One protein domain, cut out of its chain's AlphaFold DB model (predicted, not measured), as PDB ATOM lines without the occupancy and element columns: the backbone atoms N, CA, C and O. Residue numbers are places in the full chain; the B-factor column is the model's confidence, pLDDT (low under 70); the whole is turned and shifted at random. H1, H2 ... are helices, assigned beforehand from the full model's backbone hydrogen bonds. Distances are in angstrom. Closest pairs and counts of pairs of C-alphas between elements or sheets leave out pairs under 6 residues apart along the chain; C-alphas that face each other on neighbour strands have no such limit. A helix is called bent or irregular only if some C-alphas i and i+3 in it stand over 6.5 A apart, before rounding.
ATOM      1  N   LYS A 322     124.349 174.186 153.738       95.69
ATOM      2  CA  LYS A 322     125.459 173.546 154.454       95.69
ATOM      3  C   LYS A 322     125.410 173.808 155.965       95.69
ATOM      4  O   LYS A 322     125.421 172.847 156.718       95.69
ATOM      5  N   ASP A 323     125.222 175.059 156.372       95.06
ATOM      6  CA  ASP A 323     125.188 175.464 157.786       95.06
ATOM      7  C   ASP A 323     124.061 174.758 158.561       95.06
ATOM      8  O   ASP A 323     124.223 174.343 159.703       95.06
ATOM      9  N   TRP A 324     122.911 174.545 157.912       96.31
ATOM     10  CA  TRP A 324     121.799 173.804 158.512       96.31
ATOM     11  C   TRP A 324     122.053 172.297 158.563       96.31
ATOM     12  O   TRP A 324     121.638 171.667 159.523       96.31
ATOM     13  N   GLN A 325     122.747 171.719 157.578       95.56
ATOM     14  CA  GLN A 325     123.147 170.307 157.615       95.56
ATOM     15  C   GLN A 325     124.200 170.043 158.704       95.56
ATOM     16  O   GLN A 325     124.146 169.020 159.383       95.56
ATOM     17  N   GLU A 326     125.139 170.972 158.896       94.81
ATOM     18  CA  GLU A 326     126.117 170.925 159.991       94.81
ATOM     19  C   GLU A 326     125.415 171.028 161.352       94.81
ATOM     20  O   GLU A 326     125.676 170.221 162.246       94.81
ATOM     21  N   PHE A 327     124.447 171.940 161.480       96.50
ATOM     22  CA  PHE A 327     123.638 172.049 162.689       96.50
ATOM     23  C   PHE A 327     122.714 170.843 162.924       96.50
ATOM     24  O   PHE A 327     122.554 170.433 164.067       96.50
ATOM     25  N   GLU A 328     122.128 170.229 161.891       95.69
ATOM     26  CA  GLU A 328     121.346 168.989 162.041       95.69
ATOM     27  C   GLU A 328     122.206 167.864 162.633       95.69
ATOM     28  O   GLU A 328     121.780 167.199 163.577       95.69
ATOM     29  N   ALA A 329     123.445 167.702 162.155       95.81
ATOM     30  CA  ALA A 329     124.380 166.729 162.719       95.81
ATOM     31  C   ALA A 329     124.722 167.040 164.188       95.81
ATOM     32  O   ALA A 329     124.761 166.130 165.020       95.81
ATOM     33  N   PHE A 330     124.921 168.320 164.521       96.62
ATOM     34  CA  PHE A 330     125.120 168.765 165.903       96.62
ATOM     35  C   PHE A 330     123.901 168.459 166.783       96.62
ATOM     36  O   PHE A 330     124.033 167.884 167.864       96.62
ATOM     37  N   PHE A 331     122.707 168.818 166.311       95.88
ATOM     38  CA  PHE A 331     121.443 168.627 167.009       95.88
ATOM     39  C   PHE A 331     121.188 167.145 167.296       95.88
ATOM     40  O   PHE A 331     120.828 166.799 168.422       95.88
ATOM     41  N   ASP A 332     121.431 166.274 166.314       95.12
ATOM     42  CA  ASP A 332     121.297 164.825 166.461       95.12
ATOM     43  C   ASP A 332     122.302 164.264 167.474       95.12
ATOM     44  O   ASP A 332     121.908 163.498 168.358       95.12
ATOM     45  N   ALA A 333     123.576 164.668 167.400       95.81
ATOM     46  CA  ALA A 333     124.609 164.243 168.347       95.81
ATOM     47  C   ALA A 333     124.282 164.683 169.783       95.81
ATOM     48  O   ALA A 333     124.313 163.869 170.709       95.81
ATOM     49  N   ARG A 334     123.867 165.944 169.953       95.12
ATOM     50  CA  ARG A 334     123.391 166.484 171.231       95.12
ATOM     51  C   ARG A 334     122.188 165.693 171.742       95.12
ATOM     52  O   ARG A 334     122.165 165.308 172.904       95.12
ATOM     53  N   THR A 335     121.191 165.418 170.903       93.06
ATOM     54  CA  THR A 335     120.029 164.616 171.312       93.06
ATOM     55  C   THR A 335     120.432 163.188 171.681       93.06
ATOM     56  O   THR A 335     119.919 162.667 172.667       93.06
ATOM     57  N   GLN A 336     121.378 162.552 170.981       92.56
ATOM     58  CA  GLN A 336     121.902 161.249 171.410       92.56
ATOM     59  C   GLN A 336     122.532 161.323 172.802       92.56
ATOM     60  O   GLN A 336     122.207 160.490 173.647       92.56
ATOM     61  N   LEU A 337     123.379 162.322 173.058       94.06
ATOM     62  CA  LEU A 337     124.016 162.493 174.358       94.06
ATOM     63  C   LEU A 337     122.978 162.765 175.457       94.06
ATOM     64  O   LEU A 337     122.819 161.953 176.363       94.06
ATOM     65  N   TYR A 338     122.227 163.860 175.357       91.69
ATOM     66  CA  TYR A 338     121.411 164.358 176.466       91.69
ATOM     67  C   TYR A 338     120.081 163.617 176.665       91.69
ATOM     68  O   TYR A 338     119.653 163.474 177.808       91.69
ATOM     69  N   ASP A 339     119.437 163.110 175.606       87.31
ATOM     70  CA  ASP A 339     118.158 162.395 175.752       87.31
ATOM     71  C   ASP A 339     118.338 160.901 176.053       87.31
ATOM     72  O   ASP A 339     117.401 160.279 176.561       87.31
ATOM     73  N   PHE A 340     119.481 160.304 175.683       86.75
ATOM     74  CA  PHE A 340     119.657 158.847 175.733       86.75
ATOM     75  C   PHE A 340     120.896 158.355 176.468       86.75
ATOM     76  O   PHE A 340     120.868 157.202 176.887       86.75
ATOM     77  N   GLN A 341     121.973 159.141 176.564       90.62
ATOM     78  CA  GLN A 341     123.245 158.675 177.135       90.62
ATOM     79  C   GLN A 341     123.727 159.487 178.345       90.62
ATOM     80  O   GLN A 341     124.763 159.152 178.910       90.62
ATOM     81  N   ARG A 342     122.988 160.526 178.755       88.62
ATOM     82  CA  ARG A 342     123.406 161.486 179.785       88.62
ATOM     83  C   ARG A 342     123.850 160.810 181.080       88.62
ATOM     84  O   ARG A 342     124.896 161.163 181.604       88.62
ATOM     85  N   ASP A 343     123.092 159.821 181.544       88.38
ATOM     86  CA  ASP A 343     123.359 159.109 182.802       88.38
ATOM     87  C   ASP A 343     124.685 158.319 182.787       88.38
ATOM     88  O   ASP A 343     125.160 157.897 183.838       88.38
ATOM     89  N   TRP A 344     125.284 158.119 181.608       91.38
ATOM     90  CA  TRP A 344     126.552 157.408 181.411       91.38
ATOM     91  C   TRP A 344     127.680 158.304 180.892       91.38
ATOM     92  O   TRP A 344     128.754 157.803 180.536       91.38
ATOM     93  N   LEU A 345     127.455 159.620 180.846       93.12
ATOM     94  CA  LEU A 345     128.539 160.580 180.686       93.12
ATOM     95  C   LEU A 345     129.445 160.494 181.922       93.12
ATOM     96  O   LEU A 345     128.956 160.421 183.046       93.12
ATOM     97  N   LYS A 346     130.759 160.455 181.707       94.25
ATOM     98  CA  LYS A 346     131.764 160.353 182.773       94.25
ATOM     99  C   LYS A 346     132.427 161.696 183.010       94.25
ATOM    100  O   LYS A 346     132.499 162.504 182.080       94.25
ATOM    101  N   THR A 347     132.896 161.940 184.233       94.38
ATOM    102  CA  THR A 347     133.735 163.121 184.487       94.38
ATOM    103  C   THR A 347     135.058 162.989 183.738       94.38
ATOM    104  O   THR A 347     135.429 161.901 183.282       94.38
ATOM    105  N   TYR A 348     135.784 164.096 183.605       94.12
ATOM    106  CA  TYR A 348     137.072 164.087 182.924       94.12
ATOM    107  C   TYR A 348     138.066 163.110 183.578       94.12
ATOM    108  O   TYR A 348     138.772 162.379 182.890       94.12
ATOM    109  N   GLU A 349     138.085 163.020 184.907       94.94
ATOM    110  CA  GLU A 349     138.959 162.110 185.656       94.94
ATOM    111  C   GLU A 349     138.610 160.638 185.432       94.94
ATOM    112  O   GLU A 349     139.504 159.790 185.435       94.94
ATOM    113  N   GLU A 350     137.327 160.332 185.256       95.19
ATOM    114  CA  GLU A 350     136.829 158.968 185.086       95.19
ATOM    115  C   GLU A 350     137.155 158.380 183.703       95.19
ATOM    116  O   GLU A 350     137.331 157.167 183.598       95.19
ATOM    117  N   ASP A 351     137.261 159.212 182.658       95.69
ATOM    118  CA  ASP A 351     137.554 158.773 181.281       95.69
ATOM    119  C   ASP A 351     138.582 159.675 180.571       95.69
ATOM    120  O   ASP A 351     138.446 160.037 179.401       95.69
ATOM    121  N   ARG A 352     139.644 160.038 181.301       96.44
ATOM    122  CA  ARG A 352     140.688 160.964 180.836       96.44
ATOM    123  C   ARG A 352     141.312 160.555 179.506       96.44
ATOM    124  O   ARG A 352     141.470 161.388 178.624       96.44
ATOM    125  N   GLU A 353     141.656 159.275 179.352       96.75
ATOM    126  CA  GLU A 353     142.307 158.775 178.132       96.75
ATOM    127  C   GLU A 353     141.465 159.044 176.878       96.75
ATOM    128  O   GLU A 353     142.012 159.341 175.815       96.75
ATOM    129  N   PHE A 354     140.137 158.952 176.995       97.50
ATOM    130  CA  PHE A 354     139.230 159.257 175.899       97.50
ATOM    131  C   PHE A 354     139.179 160.758 175.616       97.50
ATOM    132  O   PHE A 354     139.376 161.143 174.461       97.50
ATOM    133  N   TYR A 355     138.952 161.591 176.635       96.75
ATOM    134  CA  TYR A 355     138.855 163.041 176.445       96.75
ATOM    135  C   TYR A 355     140.157 163.626 175.875       96.75
ATOM    136  O   TYR A 355     140.115 164.309 174.850       96.75
ATOM    137  N   ASP A 356     141.316 163.204 176.392       95.75
ATOM    138  CA  ASP A 356     142.629 163.572 175.844       95.75
ATOM    139  C   ASP A 356     142.772 163.158 174.367       95.75
ATOM    140  O   ASP A 356     143.327 163.898 173.552       95.75
ATOM    141  N   SER A 357     142.245 161.986 173.985       96.88
ATOM    142  CA  SER A 357     142.337 161.486 172.604       96.88
ATOM    143  C   SER A 357     141.547 162.317 171.591       96.88
ATOM    144  O   SER A 357     141.912 162.346 170.413       96.88
ATOM    145  N   ILE A 358     140.492 163.001 172.042       96.12
ATOM    146  CA  ILE A 358     139.680 163.908 171.219       96.12
ATOM    147  C   ILE A 358     140.028 165.380 171.450       96.12
ATOM    148  O   ILE A 358     139.356 166.243 170.897       96.12
ATOM    149  N   SER A 359     141.108 165.645 172.199       93.88
ATOM    150  CA  SER A 359     141.561 166.991 172.569       93.88
ATOM    151  C   SER A 359     140.525 167.785 173.365       93.88
ATOM    152  O   SER A 359     140.467 168.995 173.202       93.88
ATOM    153  N   MET A 360     139.726 167.099 174.193       93.94
ATOM    154  CA  MET A 360     138.839 167.744 175.158       93.94
ATOM    155  C   MET A 360     139.487 167.826 176.536       93.94
ATOM    156  O   MET A 360     140.067 166.842 177.004       93.94
ATOM    157  N   ASP A 361     139.320 168.957 177.206       91.19
ATOM    158  CA  ASP A 361     139.808 169.188 178.561       91.19
ATOM    159  C   ASP A 361     138.723 169.060 179.648       91.19
ATOM    160  O   ASP A 361     137.550 168.781 179.384       91.19
ATOM    161  N   ALA A 362     139.134 169.211 180.910       92.62
ATOM    162  CA  ALA A 362     138.245 169.066 182.058       92.62
ATOM    163  C   ALA A 362     137.134 170.126 182.103       92.62
ATOM    164  O   ALA A 362     136.004 169.798 182.470       92.62
ATOM    165  N   ALA A 363     137.436 171.362 181.703       91.50
ATOM    166  CA  ALA A 363     136.482 172.458 181.740       91.50
ATOM    167  C   ALA A 363     135.449 172.343 180.609       91.50
ATOM    168  O   ALA A 363     134.257 172.553 180.831       91.50
ATOM    169  N   GLU A 364     135.857 171.906 179.415       93.12
ATOM    170  CA  GLU A 364     134.916 171.595 178.333       93.12
ATOM    171  C   GLU A 364     133.975 170.438 178.705       93.12
ATOM    172  O   GLU A 364     132.780 170.468 178.391       93.12
ATOM    173  N   VAL A 365     134.480 169.411 179.401       94.06
ATOM    174  CA  VAL A 365     133.639 168.319 179.922       94.06
ATOM    175  C   VAL A 365     132.653 168.839 180.971       94.06
ATOM    176  O   VAL A 365     131.495 168.408 180.993       94.06
ATOM    177  N   GLU A 366     133.059 169.789 181.810       92.75
ATOM    178  CA  GLU A 366     132.170 170.447 182.767       92.75
ATOM    179  C   GLU A 366     131.053 171.251 182.074       92.75
ATOM    180  O   GLU A 366     129.887 171.151 182.478       92.75
ATOM    181  N   LEU A 367     131.350 171.926 180.953       94.56
ATOM    182  CA  LEU A 367     130.334 172.586 180.121       94.56
ATOM    183  C   LEU A 367     129.284 171.609 179.558       94.56
ATOM    184  O   LEU A 367     128.116 171.964 179.353       94.56
ATOM    185  N   LEU A 368     129.663 170.350 179.313       95.12
ATOM    186  CA  LEU A 368     128.693 169.322 178.934       95.12
ATOM    187  C   LEU A 368     127.765 168.965 180.104       95.12
ATOM    188  O   LEU A 368     126.562 168.772 179.890       95.12
ATOM    189  N   TRP A 369     128.297 168.900 181.324       91.19
ATOM    190  CA  TRP A 369     127.544 168.555 182.532       91.19
ATOM    191  C   TRP A 369     126.555 169.635 182.955       91.19
ATOM    192  O   TRP A 369     125.405 169.301 183.260       91.19
ATOM    193  N   ASN A 370     126.967 170.903 182.928       91.38
ATOM    194  CA  ASN A 370     126.113 172.047 183.262       91.38
ATOM    195  C   ASN A 370     125.221 172.508 182.086       91.38
ATOM    196  O   ASN A 370     124.328 173.326 182.275       91.38
ATOM    197  N   TYR A 371     125.397 171.907 180.902       93.81
ATOM    198  CA  TYR A 371     124.626 172.161 179.680       93.81
ATOM    199  C   TYR A 371     124.836 173.554 179.064       93.81
ATOM    200  O   TYR A 371     124.054 173.954 178.201       93.81
ATOM    201  N   ASN A 372     125.927 174.234 179.428       94.69
ATOM    202  CA  ASN A 372     126.348 175.542 178.914       94.69
ATOM    203  C   ASN A 372     127.451 175.427 177.842       94.69
ATOM    204  O   ASN A 372     128.282 176.313 177.672       94.69
ATOM    205  N   PHE A 373     127.439 174.333 177.073       95.31
ATOM    206  CA  PHE A 373     128.372 174.046 175.971       95.31
ATOM    207  C   PHE A 373     128.409 175.101 174.849       95.31
ATOM    208  O   PHE A 373     129.205 174.981 173.921       95.31
ATOM    209  N   GLY A 374     127.502 176.082 174.856       95.00
ATOM    210  CA  GLY A 374     127.503 177.196 173.913       95.00
ATOM    211  C   GLY A 374     128.600 178.220 174.173       95.00
ATOM    212  O   GLY A 374     128.831 179.055 173.305       95.00
ATOM    213  N   ILE A 375     129.240 178.155 175.344       94.75
ATOM    214  CA  ILE A 375     130.376 179.004 175.699       94.75
ATOM    215  C   ILE A 375     131.563 178.689 174.793       94.75
ATOM    216  O   ILE A 375     132.073 179.602 174.159       94.75
ATOM    217  N   ASP A 376     131.930 177.411 174.671       94.31
ATOM    218  CA  ASP A 376     133.103 176.985 173.910       94.31
ATOM    219  C   ASP A 376     132.734 176.578 172.480       94.31
ATOM    220  O   ASP A 376     131.994 175.607 172.282       94.31
ATOM    221  N   ASP A 377     133.255 177.276 171.470       91.94
ATOM    222  CA  ASP A 377     132.991 176.984 170.057       91.94
ATOM    223  C   ASP A 377     133.574 175.631 169.589       91.94
ATOM    224  O   ASP A 377     132.984 175.005 168.693       91.94
ATOM    225  N   ASP A 378     134.621 175.115 170.244       92.75
ATOM    226  CA  ASP A 378     135.295 173.854 169.909       92.75
ATOM    227  C   ASP A 378     134.403 172.627 170.170       92.75
ATOM    228  O   ASP A 378     134.515 171.618 169.457       92.75
ATOM    229  N   ILE A 379     133.411 172.737 171.067       94.75
ATOM    230  CA  ILE A 379     132.375 171.711 171.293       94.75
ATOM    231  C   ILE A 379     131.421 171.648 170.087       94.75
ATOM    232  O   ILE A 379     130.299 172.157 170.100       94.75
ATOM    233  N   ASN A 380     131.871 171.032 169.000       94.12
ATOM    234  CA  ASN A 380     131.158 170.943 167.726       94.12
ATOM    235  C   ASN A 380     130.495 169.566 167.512       94.12
ATOM    236  O   ASN A 380     130.508 168.684 168.376       94.12
ATOM    237  N   ALA A 381     129.894 169.359 166.334       94.19
ATOM    238  CA  ALA A 381     129.148 168.136 166.026       94.19
ATOM    239  C   ALA A 381     130.027 166.876 166.087       94.19
ATOM    240  O   ALA A 381     129.568 165.819 166.526       94.19
ATOM    241  N   GLY A 382     131.288 166.981 165.655       95.38
ATOM    242  CA  GLY A 382     132.243 165.876 165.675       95.38
ATOM    243  C   GLY A 382     132.634 165.482 167.095       95.38
ATOM    244  O   GLY A 382     132.663 164.290 167.411       95.38
ATOM    245  N   VAL A 383     132.863 166.473 167.960       95.75
ATOM    246  CA  VAL A 383     133.149 166.269 169.387       95.75
ATOM    247  C   VAL A 383     131.962 165.591 170.075       95.75
ATOM    248  O   VAL A 383     132.098 164.473 170.576       95.75
ATOM    249  N   LEU A 384     130.761 166.174 169.989       96.00
ATOM    250  CA  LEU A 384     129.565 165.599 170.618       96.00
ATOM    251  C   LEU A 384     129.219 164.202 170.097       96.00
ATOM    252  O   LEU A 384     128.747 163.364 170.862       96.00
ATOM    253  N   THR A 385     129.461 163.920 168.814       97.12
ATOM    254  CA  THR A 385     129.230 162.580 168.251       97.12
ATOM    255  C   THR A 385     130.125 161.539 168.920       97.12
ATOM    256  O   THR A 385     129.656 160.447 169.248       97.12
ATOM    257  N   GLN A 386     131.400 161.869 169.140       97.62
ATOM    258  CA  GLN A 386     132.349 160.976 169.804       97.62
ATOM    259  C   GLN A 386     131.988 160.787 171.279       97.62
ATOM    260  O   GLN A 386     131.929 159.649 171.742       97.62
ATOM    261  N   VAL A 387     131.649 161.870 171.988       97.12
ATOM    262  CA  VAL A 387     131.221 161.802 173.396       97.12
ATOM    263  C   VAL A 387     129.942 160.971 173.549       97.12
ATOM    264  O   VAL A 387     129.874 160.081 174.397       97.12
ATOM    265  N   ALA A 388     128.942 161.170 172.684       96.12
ATOM    266  CA  ALA A 388     127.711 160.379 172.692       96.12
ATOM    267  C   ALA A 388     127.968 158.889 172.407       96.12
ATOM    268  O   ALA A 388     127.332 158.017 173.008       96.12
ATOM    269  N   ALA A 389     128.896 158.578 171.495       96.69
ATOM    270  CA  ALA A 389     129.296 157.204 171.210       96.69
ATOM    271  C   ALA A 389     129.985 156.557 172.420       96.69
ATOM    272  O   ALA A 389     129.629 155.436 172.783       96.69
ATOM    273  N   ARG A 390     130.893 157.281 173.086       96.50
ATOM    274  CA  ARG A 390     131.594 156.804 174.281       96.50
ATOM    275  C   ARG A 390     130.653 156.572 175.463       96.50
ATOM    276  O   ARG A 390     130.664 155.496 176.054       96.50
ATOM    277  N   ALA A 391     129.747 157.511 175.736       94.50
ATOM    278  CA  ALA A 391     128.727 157.349 176.773       94.50
ATOM    279  C   ALA A 391     127.815 156.134 176.501       94.50
ATOM    280  O   ALA A 391     127.453 155.391 177.411       94.50
ATOM    281  N   LYS A 392     127.508 155.851 175.227       92.56
ATOM    282  CA  LYS A 392     126.770 154.641 174.835       92.56
ATOM    283  C   LYS A 392     127.554 153.347 175.075       92.56
ATOM    284  O   LYS A 392     126.942 152.323 175.390       92.56
ATOM    285  N   GLU A 393     128.875 153.360 174.914       93.81
ATOM    286  CA  GLU A 393     129.731 152.223 175.275       93.81
ATOM    287  C   GLU A 393     129.698 151.977 176.784       93.81
ATOM    288  O   GLU A 393     129.465 150.842 177.206       93.81
ATOM    289  N   HIS A 394     129.817 153.033 177.594       92.50
ATOM    290  CA  HIS A 394     129.665 152.940 179.049       92.50
ATOM    291  C   HIS A 394     128.296 152.387 179.440       92.50
ATOM    292  O   HIS A 394     128.221 151.443 180.226       92.50
ATOM    293  N   ALA A 395     127.222 152.867 178.808       88.00
ATOM    294  CA  ALA A 395     125.875 152.348 179.022       88.00
ATOM    295  C   ALA A 395     125.765 150.842 178.742       88.00
ATOM    296  O   ALA A 395     125.068 150.118 179.454       88.00
ATOM    297  N   ALA A 396     126.452 150.348 177.708       87.56
ATOM    298  CA  ALA A 396     126.454 148.929 177.365       87.56
ATOM    299  C   ALA A 396     127.233 148.063 178.374       87.56
ATOM    300  O   ALA A 396     126.891 146.889 178.546       87.56
ATOM    301  N   ILE A 397     128.255 148.628 179.023       88.19
ATOM    302  CA  ILE A 397     129.098 147.951 180.018       88.19
ATOM    303  C   ILE A 397     128.429 147.966 181.399       88.19
ATOM    304  O   ILE A 397     128.297 146.917 182.027       88.19
ATOM    305  N   GLU A 398     127.999 149.141 181.857       85.25
ATOM    306  CA  GLU A 398     127.495 149.372 183.217       85.25
ATOM    307  C   GLU A 398     126.037 148.959 183.396       85.25
ATOM    308  O   GLU A 398     125.625 148.618 184.500       85.25
ATOM    309  N   ALA A 399     125.259 148.952 182.312       83.31
ATOM    310  CA  ALA A 399     123.869 148.525 182.330       83.31
ATOM    311  C   ALA A 399     123.604 147.508 181.203       83.31
ATOM    312  O   ALA A 399     122.959 147.827 180.194       83.31
TER     313      ALA A 399
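This is residues 322 to 399 of the 738 residues of an uncharacterized protein of Lachnospiraceae bacterium NK3A20 (UniProt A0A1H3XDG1). Two long helices, H1 and H4, lie side by side and run the same way, and the short helices H2 and H3, with their links, sit over one side of this pair. The printed part has 78 residues with four named helices, in chain order H1 H2 H3 H4, and no named strand: all helix. It is compact, with a radius of gyration of the C-alphas of 11.9 A, and only just elongated, spanning 37 by 24 by 22 A.

H1, residues 322 to 344, begins at C-alpha 322 (125.459, 173.546, 154.454) and measures 31.4 A. H2 is residues 352 to 357 and H3 residues 362 to 370. H4, residues 381 to 398, measures 25.5 A and ends at C-alpha 398 (127.495, 149.372, 183.217).

H1 and H4 touch at a shallow tilt of 22 degrees; their closest C-alphas, those of Phe 330 and Ala 381, are 4.1 A apart. H1 has a kink of 46 degrees near residue 338 and is irregular, C-alphas 340 and 343 being 8.0 A apart. H2 is near H3 and H4; H3 is near H1. Every O i to N i+4 pair is within hydrogen-bond range in H2, H3 and H4, and 16 of 19 in H1.

The farthest C-alphas, those of Lys 322 and Glu 398, are 37.6 A apart. The printed part has no cut and no long link. No printed residue is under 70 in pLDDT.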